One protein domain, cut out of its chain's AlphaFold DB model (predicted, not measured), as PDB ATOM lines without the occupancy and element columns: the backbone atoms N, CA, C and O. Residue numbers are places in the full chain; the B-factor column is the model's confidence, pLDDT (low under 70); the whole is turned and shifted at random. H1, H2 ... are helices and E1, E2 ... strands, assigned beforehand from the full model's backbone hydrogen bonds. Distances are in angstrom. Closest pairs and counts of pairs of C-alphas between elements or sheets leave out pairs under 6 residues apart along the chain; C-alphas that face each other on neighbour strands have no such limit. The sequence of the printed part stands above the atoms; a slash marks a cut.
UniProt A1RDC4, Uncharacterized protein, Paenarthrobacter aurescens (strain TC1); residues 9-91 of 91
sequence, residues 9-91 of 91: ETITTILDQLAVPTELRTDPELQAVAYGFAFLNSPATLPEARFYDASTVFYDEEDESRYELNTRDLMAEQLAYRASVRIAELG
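Overview. This is residues 9 to 91 of the 91 residues of an uncharacterized protein of Paenarthrobacter aurescens (strain TC1) (UniProt A1RDC4). A two-stranded hairpin, E1 and E2, reaches out as an arm from one end of the long helix H4, and its tip, residues 60 to 65, sticks out free. H2 lies side by side with H4, antiparallel to it, H1 crosses H2, and the short helix H3 sits at the corner where the hairpin meets the start of H4. The printed part has 83 residues with four named helices and two named strands, in the order H1, H2, H3, E1, E2, H4; the sheet, E1 - E2, is antiparallel and the class is mostly helix. The whole is loose, with a radius of gyration of the C-alphas of 15.6 A, and spans 48 by 32 by 16 A, only just flat.

Along the chain. Find C-alpha 55 at (213.589, 166.432, 249.948); from there E1 runs through residues 55 to 60, 16.2 A long. E2, residues 65 to 70, returns over 16.4 A. H4 follows at once, from C-alpha 71 at (208.496, 167.475, 247.434) to C-alpha 90 at (179.919, 169.840, 244.906), residues 71 to 90, 28.8 A. Look earlier for H3, residues 46 to 52, 10.0 A; H2, residues 28 to 41, 20.0 A; and H1, residues 9 to 17, 12.3 A, which begins at C-alpha 9 at (192.543, 154.990, 231.888).

Arrangement. Start at the hairpin of E1 and E2, antiparallel at 159 degrees: N 56 and O 69 are 2.9 A apart and N 69 and O 56 2.8 A, both within hydrogen-bond range. At its base, the closest C-alphas of E1 and H4, those of Ser 55 and Thr 71, are 5.8 A apart. H3 and H4 only just touch, with 3 pairs of C-alphas within 8 A, the closest being Tyr 52 and Arg 72 at 4.7 A; H4 does so with residues 71 to 72 alone. Their tilt is steep, 65 degrees, the same way. Farther along H4, H2 touches it, closest at the C-alphas of Val 33 and Leu 79, 5.8 A, at a shallow tilt of 18 degrees, opposite ways. H1 touches H2, closest at the C-alphas of Ile 11 and Ala 34, 5.6 A, about perpendicular at 76 degrees. H1 and H4 are apart. In H1, H2, H3 and H4 every O i to N i+4 pair is within hydrogen-bond range.

Size, cuts and confidence. The two C-alphas farthest apart, those of Glu 23 and Glu 61, are 48.6 A apart. The printed part has no cut and ends at residue 91, the chain's last residue. Look for no long link: H1 to H2 is short, with 10 residues between them, and the other four links are tight. The mean pLDDT of the printed part is 91.9, and no printed residue is under 70.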
ATOM      1  N   GLU A   9     192.569 156.074 230.899       94.31
ATOM      2  CA  GLU A   9     192.543 154.990 231.888       94.31
ATOM      3  C   GLU A   9     193.348 155.357 233.142       94.31
ATOM      4  O   GLU A   9     192.871 155.161 234.260       94.31
ATOM      5  N   THR A  10     194.521 155.979 232.972       94.56
ATOM      6  CA  THR A  10     195.333 156.507 234.082       94.56
ATOM      7  C   THR A  10     194.544 157.526 234.902       94.56
ATOM      8  O   THR A  10     194.491 157.423 236.123       94.56
ATOM      9  N   ILE A  11     193.889 158.480 234.235       96.12
ATOM     10  CA  ILE A  11     193.081 159.510 234.900       96.12
ATOM     11  C   ILE A  11     191.886 158.894 235.628       96.12
ATOM     12  O   ILE A  11     191.634 159.231 236.781       96.12
ATOM     13  N   THR A  12     191.186 157.953 234.994       96.19
ATOM     14  CA  THR A  12     190.051 157.254 235.616       96.19
ATOM     15  C   THR A  12     190.488 156.502 236.872       96.19
ATOM     16  O   THR A  12     189.860 156.656 237.913       96.19
ATOM     17  N   THR A  13     191.618 155.793 236.803       96.62
ATOM     18  CA  THR A  13     192.194 155.062 237.942       96.62
ATOM     19  C   THR A  13     192.539 155.997 239.101       96.62
ATOM     20  O   THR A  13     192.282 155.673 240.257       96.62
ATOM     21  N   ILE A  14     193.102 157.174 238.816       97.06
ATOM     22  CA  ILE A  14     193.422 158.165 239.853       97.06
ATOM     23  C   ILE A  14     192.141 158.717 240.491       97.06
ATOM     24  O   ILE A  14     192.060 158.822 241.712       97.06
ATOM     25  N   LEU A  15     191.121 159.035 239.689       97.31
ATOM     26  CA  LEU A  15     189.825 159.488 240.201       97.31
ATOM     27  C   LEU A  15     189.149 158.416 241.074       97.31
ATOM     28  O   LEU A  15     188.558 158.757 242.097       97.31
ATOM     29  N   ASP A  16     189.275 157.134 240.713       97.06
ATOM     30  CA  ASP A  16     188.812 156.008 241.535       97.06
ATOM     31  C   ASP A  16     189.545 155.957 242.886       97.06
ATOM     32  O   ASP A  16     188.908 155.832 243.931       97.06
ATOM     33  N   GLN A  17     190.876 156.090 242.882       96.25
ATOM     34  CA  GLN A  17     191.702 156.080 244.099       96.25
ATOM     35  C   GLN A  17     191.390 157.248 245.039       96.25
ATOM     36  O   GLN A  17     191.424 157.080 246.256       96.25
ATOM     37  N   LEU A  18     191.048 158.412 244.484       96.06
ATOM     38  CA  LEU A  18     190.602 159.587 245.236       96.06
ATOM     39  C   LEU A  18     189.136 159.497 245.691       96.06
ATOM     40  O   LEU A  18     188.617 160.459 246.253       96.06
ATOM     41  N   ALA A  19     188.463 158.369 245.439       95.94
ATOM     42  CA  ALA A  19     187.053 158.148 245.744       95.94
ATOM     43  C   ALA A  19     186.118 159.218 245.141       95.94
ATOM     44  O   ALA A  19     185.093 159.560 245.730       95.94
ATOM     45  N   VAL A  20     186.448 159.736 243.950       96.38
ATOM     46  CA  VAL A  20     185.619 160.724 243.246       96.38
ATOM     47  C   VAL A  20     184.344 160.049 242.708       96.38
ATOM     48  O   VAL A  20     184.443 159.130 241.873       96.38
ATOM     49  N   PRO A  21     183.141 160.509 243.116       95.94
ATOM     50  CA  PRO A  21     181.874 160.005 242.588       95.94
ATOM     51  C   PRO A  21     181.791 160.150 241.067       95.94
ATOM     52  O   PRO A  21     182.303 161.113 240.494       95.94
ATOM     53  N   THR A  22     181.153 159.192 240.391       95.12
ATOM     54  CA  THR A  22     181.162 159.116 238.915       95.12
ATOM     55  C   THR A  22     180.514 160.342 238.274       95.12
ATOM     56  O   THR A  22     181.011 160.864 237.279       95.12
ATOM     57  N   GLU A  23     179.450 160.842 238.891       95.56
ATOM     58  CA  GLU A  23     178.710 162.043 238.523       95.56
ATOM     59  C   GLU A  23     179.545 163.330 238.605       95.56
ATOM     60  O   GLU A  23     179.255 164.285 237.889       95.56
ATOM     61  N   LEU A  24     180.607 163.345 239.418       96.81
ATOM     62  CA  LEU A  24     181.503 164.493 239.572       96.81
ATOM     63  C   LEU A  24     182.755 164.395 238.694       96.81
ATOM     64  O   LEU A  24     183.519 165.353 238.610       96.81
ATOM     65  N   ARG A  25     182.986 163.276 237.994       94.81
ATOM     66  CA  ARG A  25     184.235 163.058 237.236       94.81
ATOM     67  C   ARG A  25     184.440 164.031 236.090       94.81
ATOM     68  O   ARG A  25     185.567 164.175 235.640       94.81
ATOM     69  N   THR A  26     183.397 164.686 235.597       95.25
ATOM     70  CA  THR A  26     183.531 165.708 234.552       95.25
ATOM     71  C   THR A  26     183.841 167.099 235.105       95.25
ATOM     72  O   THR A  26     184.011 168.022 234.311       95.25
ATOM     73  N   ASP A  27     183.905 167.279 236.431       97.88
ATOM     74  CA  ASP A  27     184.313 168.554 237.025       97.88
ATOM     75  C   ASP A  27     185.762 168.884 236.610       97.88
ATOM     76  O   ASP A  27     186.660 168.046 236.754       97.88
ATOM     77  N   PRO A  28     186.009 170.090 236.068       97.44
ATOM     78  CA  PRO A  28     187.309 170.444 235.511       97.44
ATOM     79  C   PRO A  28     188.414 170.500 236.567       97.44
ATOM     80  O   PRO A  28     189.573 170.246 236.246       97.44
ATOM     81  N   GLU A  29     188.082 170.816 237.818       97.56
ATOM     82  CA  GLU A  29     189.063 170.898 238.893       97.56
ATOM     83  C   GLU A  29     189.455 169.503 239.390       97.56
ATOM     84  O   GLU A  29     190.643 169.218 239.535       97.56
ATOM     85  N   LEU A  30     188.491 168.590 239.538       97.94
ATOM     86  CA  LEU A  30     188.777 167.184 239.849       97.94
ATOM     87  C   LEU A  30     189.578 166.499 238.733       97.94
ATOM     88  O   LEU A  30     190.508 165.739 239.013       97.94
ATOM     89  N   GLN A  31     189.291 166.824 237.469       97.38
ATOM     90  CA  GLN A  31     190.119 166.404 236.337       97.38
ATOM     91  C   GLN A  31     191.546 166.949 236.459       97.38
ATOM     92  O   GLN A  31     192.502 166.182 236.361       97.38
ATOM     93  N   ALA A  32     191.710 168.250 236.718       96.88
ATOM     94  CA  ALA A  32     193.027 168.864 236.873       96.88
ATOM     95  C   ALA A  32     193.842 168.219 238.005       96.88
ATOM     96  O   ALA A  32     195.034 167.965 237.822       96.88
ATOM     97  N   VAL A  33     193.205 167.882 239.131       97.44
ATOM     98  CA  VAL A  33     193.853 167.145 240.225       97.44
ATOM     99  C   VAL A  33     194.357 165.781 239.752       97.44
ATOM    100  O   VAL A  33     195.517 165.439 239.989       97.44
ATOM    101  N   ALA A  34     193.525 165.016 239.039       97.12
ATOM    102  CA  ALA A  34     193.923 163.707 238.534       97.12
ATOM    103  C   ALA A  34     195.090 163.791 237.535       97.12
ATOM    104  O   ALA A  34     196.020 162.984 237.598       97.12
ATOM    105  N   TYR A  35     195.099 164.803 236.661       94.88
ATOM    106  CA  TYR A  35     196.251 165.082 235.799       94.88
ATOM    107  C   TYR A  35     197.496 165.452 236.613       94.88
ATOM    108  O   TYR A  35     198.577 164.959 236.300       94.88
ATOM    109  N   GLY A  36     197.358 166.247 237.677       94.19
ATOM    110  CA  GLY A  36     198.457 166.577 238.590       94.19
ATOM    111  C   GLY A  36     199.128 165.330 239.176       94.19
ATOM    112  O   GLY A  36     200.345 165.181 239.081       94.19
ATOM    113  N   PHE A  37     198.337 164.381 239.685       95.56
ATOM    114  CA  PHE A  37     198.851 163.088 240.153       95.56
ATOM    115  C   PHE A  37     199.532 162.284 239.040       95.56
ATOM    116  O   PHE A  37     200.569 161.659 239.269       95.56
ATOM    117  N   ALA A  38     198.972 162.294 237.831       93.75
ATOM    118  CA  ALA A  38     199.558 161.589 236.699       93.75
ATOM    119  C   ALA A  38     200.931 162.168 236.304       93.75
ATOM    120  O   ALA A  38     201.847 161.395 236.025       93.75
ATOM    121  N   PHE A  39     201.104 163.495 236.351       90.00
ATOM    122  CA  PHE A  39     202.395 164.154 236.116       90.00
ATOM    123  C   PHE A  39     203.423 163.832 237.202       90.00
ATOM    124  O   PHE A  39     204.543 163.442 236.879       90.00
ATOM    125  N   LEU A  40     203.032 163.885 238.482       90.62
ATOM    126  CA  LEU A  40     203.918 163.495 239.589       90.62
ATOM    127  C   LEU A  40     204.428 162.056 239.441       90.62
ATOM    128  O   LEU A  40     205.577 161.756 239.764       90.62
ATOM    129  N   ASN A  41     203.580 161.161 238.927       86.81
ATOM    130  CA  ASN A  41     203.911 159.755 238.722       86.81
ATOM    131  C   ASN A  41     204.647 159.451 237.413       86.81
ATOM    132  O   ASN A  41     205.176 158.348 237.256       86.81
ATOM    133  N   SER A  42     204.718 160.414 236.500       87.50
ATOM    134  CA  SER A  42     205.342 160.271 235.190       87.50
ATOM    135  C   SER A  42     206.036 161.578 234.789       87.50
ATOM    136  O   SER A  42     205.555 162.282 233.895       87.50
ATOM    137  N   PRO A  43     207.163 161.932 235.440       80.88
ATOM    138  CA  PRO A  43     207.864 163.171 235.136       80.88
ATOM    139  C   PRO A  43     208.292 163.188 233.667       80.88
ATOM    140  O   PRO A  43     208.900 162.236 233.161       80.88
ATOM    141  N   ALA A  44     207.995 164.285 232.974       80.81
ATOM    142  CA  ALA A  44     208.257 164.409 231.549       80.81
ATOM    143  C   ALA A  44     209.746 164.602 231.241       80.81
ATOM    144  O   ALA A  44     210.215 164.256 230.151       80.81
ATOM    145  N   THR A  45     210.507 165.143 232.199       83.06
ATOM    146  CA  THR A  45     211.929 165.459 232.028       83.06
ATOM    147  C   THR A  45     212.793 165.061 233.230       83.06
ATOM    148  O   THR A  45     212.323 164.895 234.351       83.06
ATOM    149  N   LEU A  46     214.110 164.945 233.008       84.19
ATOM    150  CA  LEU A  46     215.095 164.698 234.074       84.19
ATOM    151  C   LEU A  46     215.125 165.798 235.155       84.19
ATOM    152  O   LEU A  46     215.209 165.455 236.333       84.19
ATOM    153  N   PRO A  47     215.085 167.104 234.820       87.88
ATOM    154  CA  PRO A  47     214.962 168.158 235.826       87.88
ATOM    155  C   PRO A  47     213.714 168.030 236.702       87.88
ATOM    156  O   PRO A  47     213.820 168.194 237.910       87.88
ATOM    157  N   GLU A  48     212.573 167.702 236.105       85.25
ATOM    158  CA  GLU A  48     211.303 167.520 236.810       85.25
ATOM    159  C   GLU A  48     211.343 166.313 237.753       85.25
ATOM    160  O   GLU A  48     211.005 166.451 238.923       85.25
ATOM    161  N   ALA A  49     211.877 165.176 237.296       86.88
ATOM    162  CA  ALA A  49     212.091 164.008 238.152       86.88
ATOM    163  C   ALA A  49     212.963 164.349 239.374       86.88
ATOM    164  O   ALA A  49     212.597 164.043 240.503       86.88
ATOM    165  N   ARG A  50     214.078 165.068 239.165       88.31
ATOM    166  CA  ARG A  50     214.951 165.514 240.267       88.31
ATOM    167  C   ARG A  50     214.248 166.446 241.244       88.31
ATOM    168  O   ARG A  50     214.581 166.436 242.420       88.31
ATOM    169  N   PHE A  51     213.345 167.285 240.749       89.56
ATOM    170  CA  PHE A  51     212.584 168.190 241.594       89.56
ATOM    171  C   PHE A  51     211.556 167.427 242.439       89.56
ATOM    172  O   PHE A  51     211.460 167.683 243.633       89.56
ATOM    173  N   TYR A  52     210.848 166.453 241.864       90.06
ATOM    174  CA  TYR A  52     209.904 165.616 242.612       90.06
ATOM    175  C   TYR A  52     210.601 164.740 243.659       90.06
ATOM    176  O   TYR A  52     210.105 164.616 244.775       90.06
ATOM    177  N   ASP A  53     211.778 164.205 243.340       89.69
ATOM    178  CA  ASP A  53     212.560 163.380 244.268       89.69
ATOM    179  C   ASP A  53     213.333 164.207 245.313       89.69
ATOM    180  O   ASP A  53     213.929 163.640 246.230       89.69
ATOM    181  N   ALA A  54     213.357 165.540 245.194       92.00
ATOM    182  CA  ALA A  54     214.030 166.394 246.161       92.00
ATOM    183  C   ALA A  54     213.303 166.372 247.509       92.00
ATOM    184  O   ALA A  54     212.077 166.515 247.582       92.00
ATOM    185  N   SER A  55     214.078 166.284 248.585       91.69
ATOM    186  CA  SER A  55     213.589 166.432 249.948       91.69
ATOM    187  C   SER A  55     214.350 167.520 250.696       91.69
ATOM    188  O   SER A  55     215.522 167.798 250.426       91.69
ATOM    189  N   THR A  56     213.655 168.166 251.628       90.88
ATOM    190  CA  THR A  56     214.242 169.122 252.566       90.88
ATOM    191  C   THR A  56     214.109 168.568 253.971       90.88
ATOM    192  O   THR A  56     213.036 168.133 254.379       90.88
ATOM    193  N   VAL A  57     215.205 168.596 254.720       88.25
ATOM    194  CA  VAL A  57     215.212 168.232 256.133       88.25
ATOM    195  C   VAL A  57     215.094 169.504 256.954       88.25
ATOM    196  O   VAL A  57     215.912 170.411 256.800       88.25
ATOM    197  N   PHE A  58     214.115 169.535 257.845       85.81
ATOM    198  CA  PHE A  58     213.963 170.586 258.838       85.81
ATOM    199  C   PHE A  58     214.398 170.061 260.203       85.81
ATOM    200  O   PHE A  58     214.220 168.881 260.525       85.81
ATOM    201  N   TYR A  59     215.003 170.956 260.976       86.12
ATOM    202  CA  TYR A  59     215.390 170.712 262.354       86.12
ATOM    203  C   TYR A  59     214.585 171.650 263.231       86.12
ATOM    204  O   TYR A  59     214.618 172.863 263.021       86.12
ATOM    205  N   ASP A  60     213.867 171.070 264.181       82.19
ATOM    206  CA  ASP A  60     213.276 171.816 265.275       82.19
ATOM    207  C   ASP A  60     214.217 171.707 266.478       82.19
ATOM    208  O   ASP A  60     214.407 170.622 267.036       82.19
ATOM    209  N   GLU A  61     214.881 172.816 266.813       75.00
ATOM    210  CA  GLU A  61     215.839 172.868 267.922       75.00
ATOM    211  C   GLU A  61     215.153 172.724 269.288       75.00
ATOM    212  O   GLU A  61     215.804 172.280 270.233       75.00
ATOM    213  N   GLU A  62     213.864 173.064 269.409       77.69
ATOM    214  CA  GLU A  62     213.138 172.994 270.684       77.69
ATOM    215  C   GLU A  62     212.714 171.557 271.022       77.69
ATOM    216  O   GLU A  62     212.780 171.154 272.185       77.69
ATOM    217  N   ASP A  63     212.353 170.770 270.005       70.88
ATOM    218  CA  ASP A  63     211.841 169.399 270.159       70.88
ATOM    219  C   ASP A  63     212.885 168.300 269.867       70.88
ATOM    220  O   ASP A  63     212.549 167.114 269.853       70.88
ATOM    221  N   GLU A  64     214.143 168.670 269.583       75.81
ATOM    222  CA  GLU A  64     215.207 167.770 269.089       75.81
ATOM    223  C   GLU A  64     214.735 166.854 267.941       75.81
ATOM    224  O   GLU A  64     215.230 165.738 267.736       75.81
ATOM    225  N   SER A  65     213.743 167.316 267.180       76.00
ATOM    226  CA  SER A  65     213.058 166.502 266.191       76.00
ATOM    227  C   SER A  65     213.538 166.856 264.790       76.00
ATOM    228  O   SER A  65     213.773 168.012 264.427       76.00
ATOM    229  N   ARG A  66     213.732 165.810 263.986       83.88
ATOM    230  CA  ARG A  66     214.110 165.917 262.581       83.88
ATOM    231  C   ARG A  66     212.977 165.354 261.750       83.88
ATOM    232  O   ARG A  66     212.650 164.177 261.887       83.88
ATOM    233  N   TYR A  67     212.449 166.163 260.842       85.25
ATOM    234  CA  TYR A  67     211.491 165.691 259.852       85.25
ATOM    235  C   TYR A  67     211.963 166.020 258.439       85.25
ATOM    236  O   TYR A  67     212.615 167.032 258.173       85.25
ATOM    237  N   GLU A  68     211.682 165.091 257.535       89.88
ATOM    238  CA  GLU A  68     212.005 165.186 256.121       89.88
ATOM    239  C   GLU A  68     210.716 165.446 255.350       89.88
ATOM    240  O   GLU A  68     209.741 164.713 255.488       89.88
ATOM    241  N   LEU A  69     210.722 166.502 254.542       90.94
ATOM    242  CA  LEU A  69     209.641 166.825 253.626       90.94
ATOM    243  C   LEU A  69     210.086 166.490 252.210       90.94
ATOM    244  O   LEU A  69     210.962 167.152 251.647       90.94
ATOM    245  N   ASN A  70     209.476 165.455 251.641       93.88
ATOM    246  CA  ASN A  70     209.637 165.101 250.243       93.88
ATOM    247  C   ASN A  70     208.703 165.964 249.375       93.88
ATOM    248  O   ASN A  70     207.517 166.114 249.675       93.88
ATOM    249  N   THR A  71     209.241 166.548 248.302       93.50
ATOM    250  CA  THR A  71     208.496 167.475 247.434       93.50
ATOM    251  C   THR A  71     207.297 166.794 246.785       93.50
ATOM    252  O   THR A  71     206.209 167.368 246.739       93.50
ATOM    253  N   ARG A  72     207.473 165.560 246.305       94.12
ATOM    254  CA  ARG A  72     206.399 164.784 245.686       94.12
ATOM    255  C   ARG A  72     205.296 164.454 246.678       94.12
ATOM    256  O   ARG A  72     204.131 164.624 246.326       94.12
ATOM    257  N   ASP A  73     205.650 164.033 247.889       94.06
ATOM    258  CA  ASP A  73     204.666 163.697 248.922       94.06
ATOM    259  C   ASP A  73     203.847 164.928 249.324       94.06
ATOM    260  O   ASP A  73     202.620 164.863 249.362       94.06
ATOM    261  N   LEU A  74     204.500 166.082 249.501       94.25
ATOM    262  CA  LEU A  74     203.811 167.339 249.802       94.25
ATOM    263  C   LEU A  74     202.852 167.748 248.673       94.25
ATOM    264  O   LEU A  74     201.722 168.164 248.927       94.25
ATOM    265  N   MET A  75     203.278 167.631 247.412       95.38
ATOM    266  CA  MET A  75     202.410 167.928 246.267       95.38
ATOM    267  C   MET A  75     201.232 166.956 246.175       95.38
ATOM    268  O   MET A  75     200.107 167.384 245.917       95.38
ATOM    269  N   ALA A  76     201.472 165.666 246.413       96.00
ATOM    270  CA  ALA A  76     200.430 164.648 246.457       96.00
ATOM    271  C   ALA A  76     199.408 164.936 247.569       96.00
ATOM    272  O   ALA A  76     198.204 164.849 247.328       96.00
ATOM    273  N   GLU A  77     199.865 165.348 248.754       95.88
ATOM    274  CA  GLU A  77     199.002 165.739 249.870       95.88
ATOM    275  C   GLU A  77     198.127 166.949 249.514       95.88
ATOM    276  O   GLU A  77     196.914 166.912 249.712       95.88
ATOM    277  N   GLN A  78     198.706 167.994 248.912       96.62
ATOM    278  CA  GLN A  78     197.952 169.181 248.485       96.62
ATOM    279  C   GLN A  78     196.895 168.853 247.422       96.62
ATOM    280  O   GLN A  78     195.773 169.361 247.478       96.62
ATOM    281  N   LEU A  79     197.226 167.981 246.467       97.69
ATOM    282  CA  LEU A  79     196.289 167.520 245.444       97.69
ATOM    283  C   LEU A  79     195.147 166.694 246.053       97.69
ATOM    284  O   LEU A  79     193.982 166.939 245.733       97.69
ATOM    285  N   ALA A  80     195.458 165.759 246.956       97.00
ATOM    286  CA  ALA A  80     194.456 164.962 247.665       97.00
ATOM    287  C   ALA A  80     193.531 165.849 248.510       97.00
ATOM    288  O   ALA A  80     192.306 165.717 248.439       97.00
ATOM    289  N   TYR A  81     194.107 166.798 249.252       97.31
ATOM    290  CA  TYR A  81     193.350 167.780 250.018       97.31
ATOM    291  C   TYR A  81     192.422 168.587 249.109       97.31
ATOM    292  O   TYR A  81     191.228 168.699 249.393       97.31
ATOM    293  N   ARG A  82     192.919 169.096 247.972       97.25
ATOM    294  CA  ARG A  82     192.078 169.879 247.064       97.25
ATOM    295  C   ARG A  82     190.943 169.058 246.457       97.25
ATOM    296  O   ARG A  82     189.826 169.570 246.406       97.25
ATOM    297  N   ALA A  83     191.183 167.803 246.069       97.06
ATOM    298  CA  ALA A  83     190.108 166.907 245.639       97.06
ATOM    299  C   ALA A  83     189.053 166.729 246.736       97.06
ATOM    300  O   ALA A  83     187.868 166.900 246.464       97.06
ATOM    301  N   SER A  84     189.470 166.462 247.979       97.25
ATOM    302  CA  SER A  84     188.545 166.307 249.107       97.25
ATOM    303  C   SER A  84     187.682 167.550 249.327       97.25
ATOM    304  O   SER A  84     186.473 167.421 249.517       97.25
ATOM    305  N   VAL A  85     188.278 168.745 249.301       97.75
ATOM    306  CA  VAL A  85     187.528 169.997 249.467       97.75
ATOM    307  C   VAL A  85     186.568 170.199 248.296       97.75
ATOM    308  O   VAL A  85     185.402 170.514 248.511       97.75
ATOM    309  N   ARG A  86     187.020 169.962 247.061       97.69
ATOM    310  CA  ARG A  86     186.187 170.146 245.869       97.69
ATOM    311  C   ARG A  86     185.002 169.181 245.823       97.69
ATOM    312  O   ARG A  86     183.909 169.592 245.457       97.69
ATOM    313  N   ILE A  87     185.189 167.924 246.226       97.31
ATOM    314  CA  ILE A  87     184.089 166.955 246.350       97.31
ATOM    315  C   ILE A  87     183.048 167.467 247.355       97.31
ATOM    316  O   ILE A  87     181.861 167.448 247.046       97.31
ATOM    317  N   ALA A  88     183.484 167.977 248.512       96.44
ATOM    318  CA  ALA A  88     182.585 168.534 249.524       96.44
ATOM    319  C   ALA A  88     181.883 169.833 249.077       96.44
ATOM    320  O   ALA A  88     180.785 170.116 249.533       96.44
ATOM    321  N   GLU A  89     182.486 170.631 248.191       97.25
ATOM    322  CA  GLU A  89     181.849 171.823 247.601       97.25
ATOM    323  C   GLU A  89     180.746 171.475 246.583       97.25
ATOM    324  O   GLU A  89     179.876 172.304 246.311       97.25
ATOM    325  N   LEU A  90     180.815 170.287 245.976       94.94
ATOM    326  CA  LEU A  90     179.919 169.840 244.906       94.94
ATOM    327  C   LEU A  90     178.761 168.954 245.402       94.94
ATOM    328  O   LEU A  90     177.874 168.643 244.602       94.94
ATOM    329  N   GLY A  91     178.761 168.554 246.679       78.31
ATOM    330  CA  GLY A  91     177.764 167.671 247.304       78.31
ATOM    331  C   GLY A  91     177.584 167.929 248.795       78.31
ATOM    332  O   GLY A  91     177.282 166.947 249.508       78.31
TER     333      GLY A  91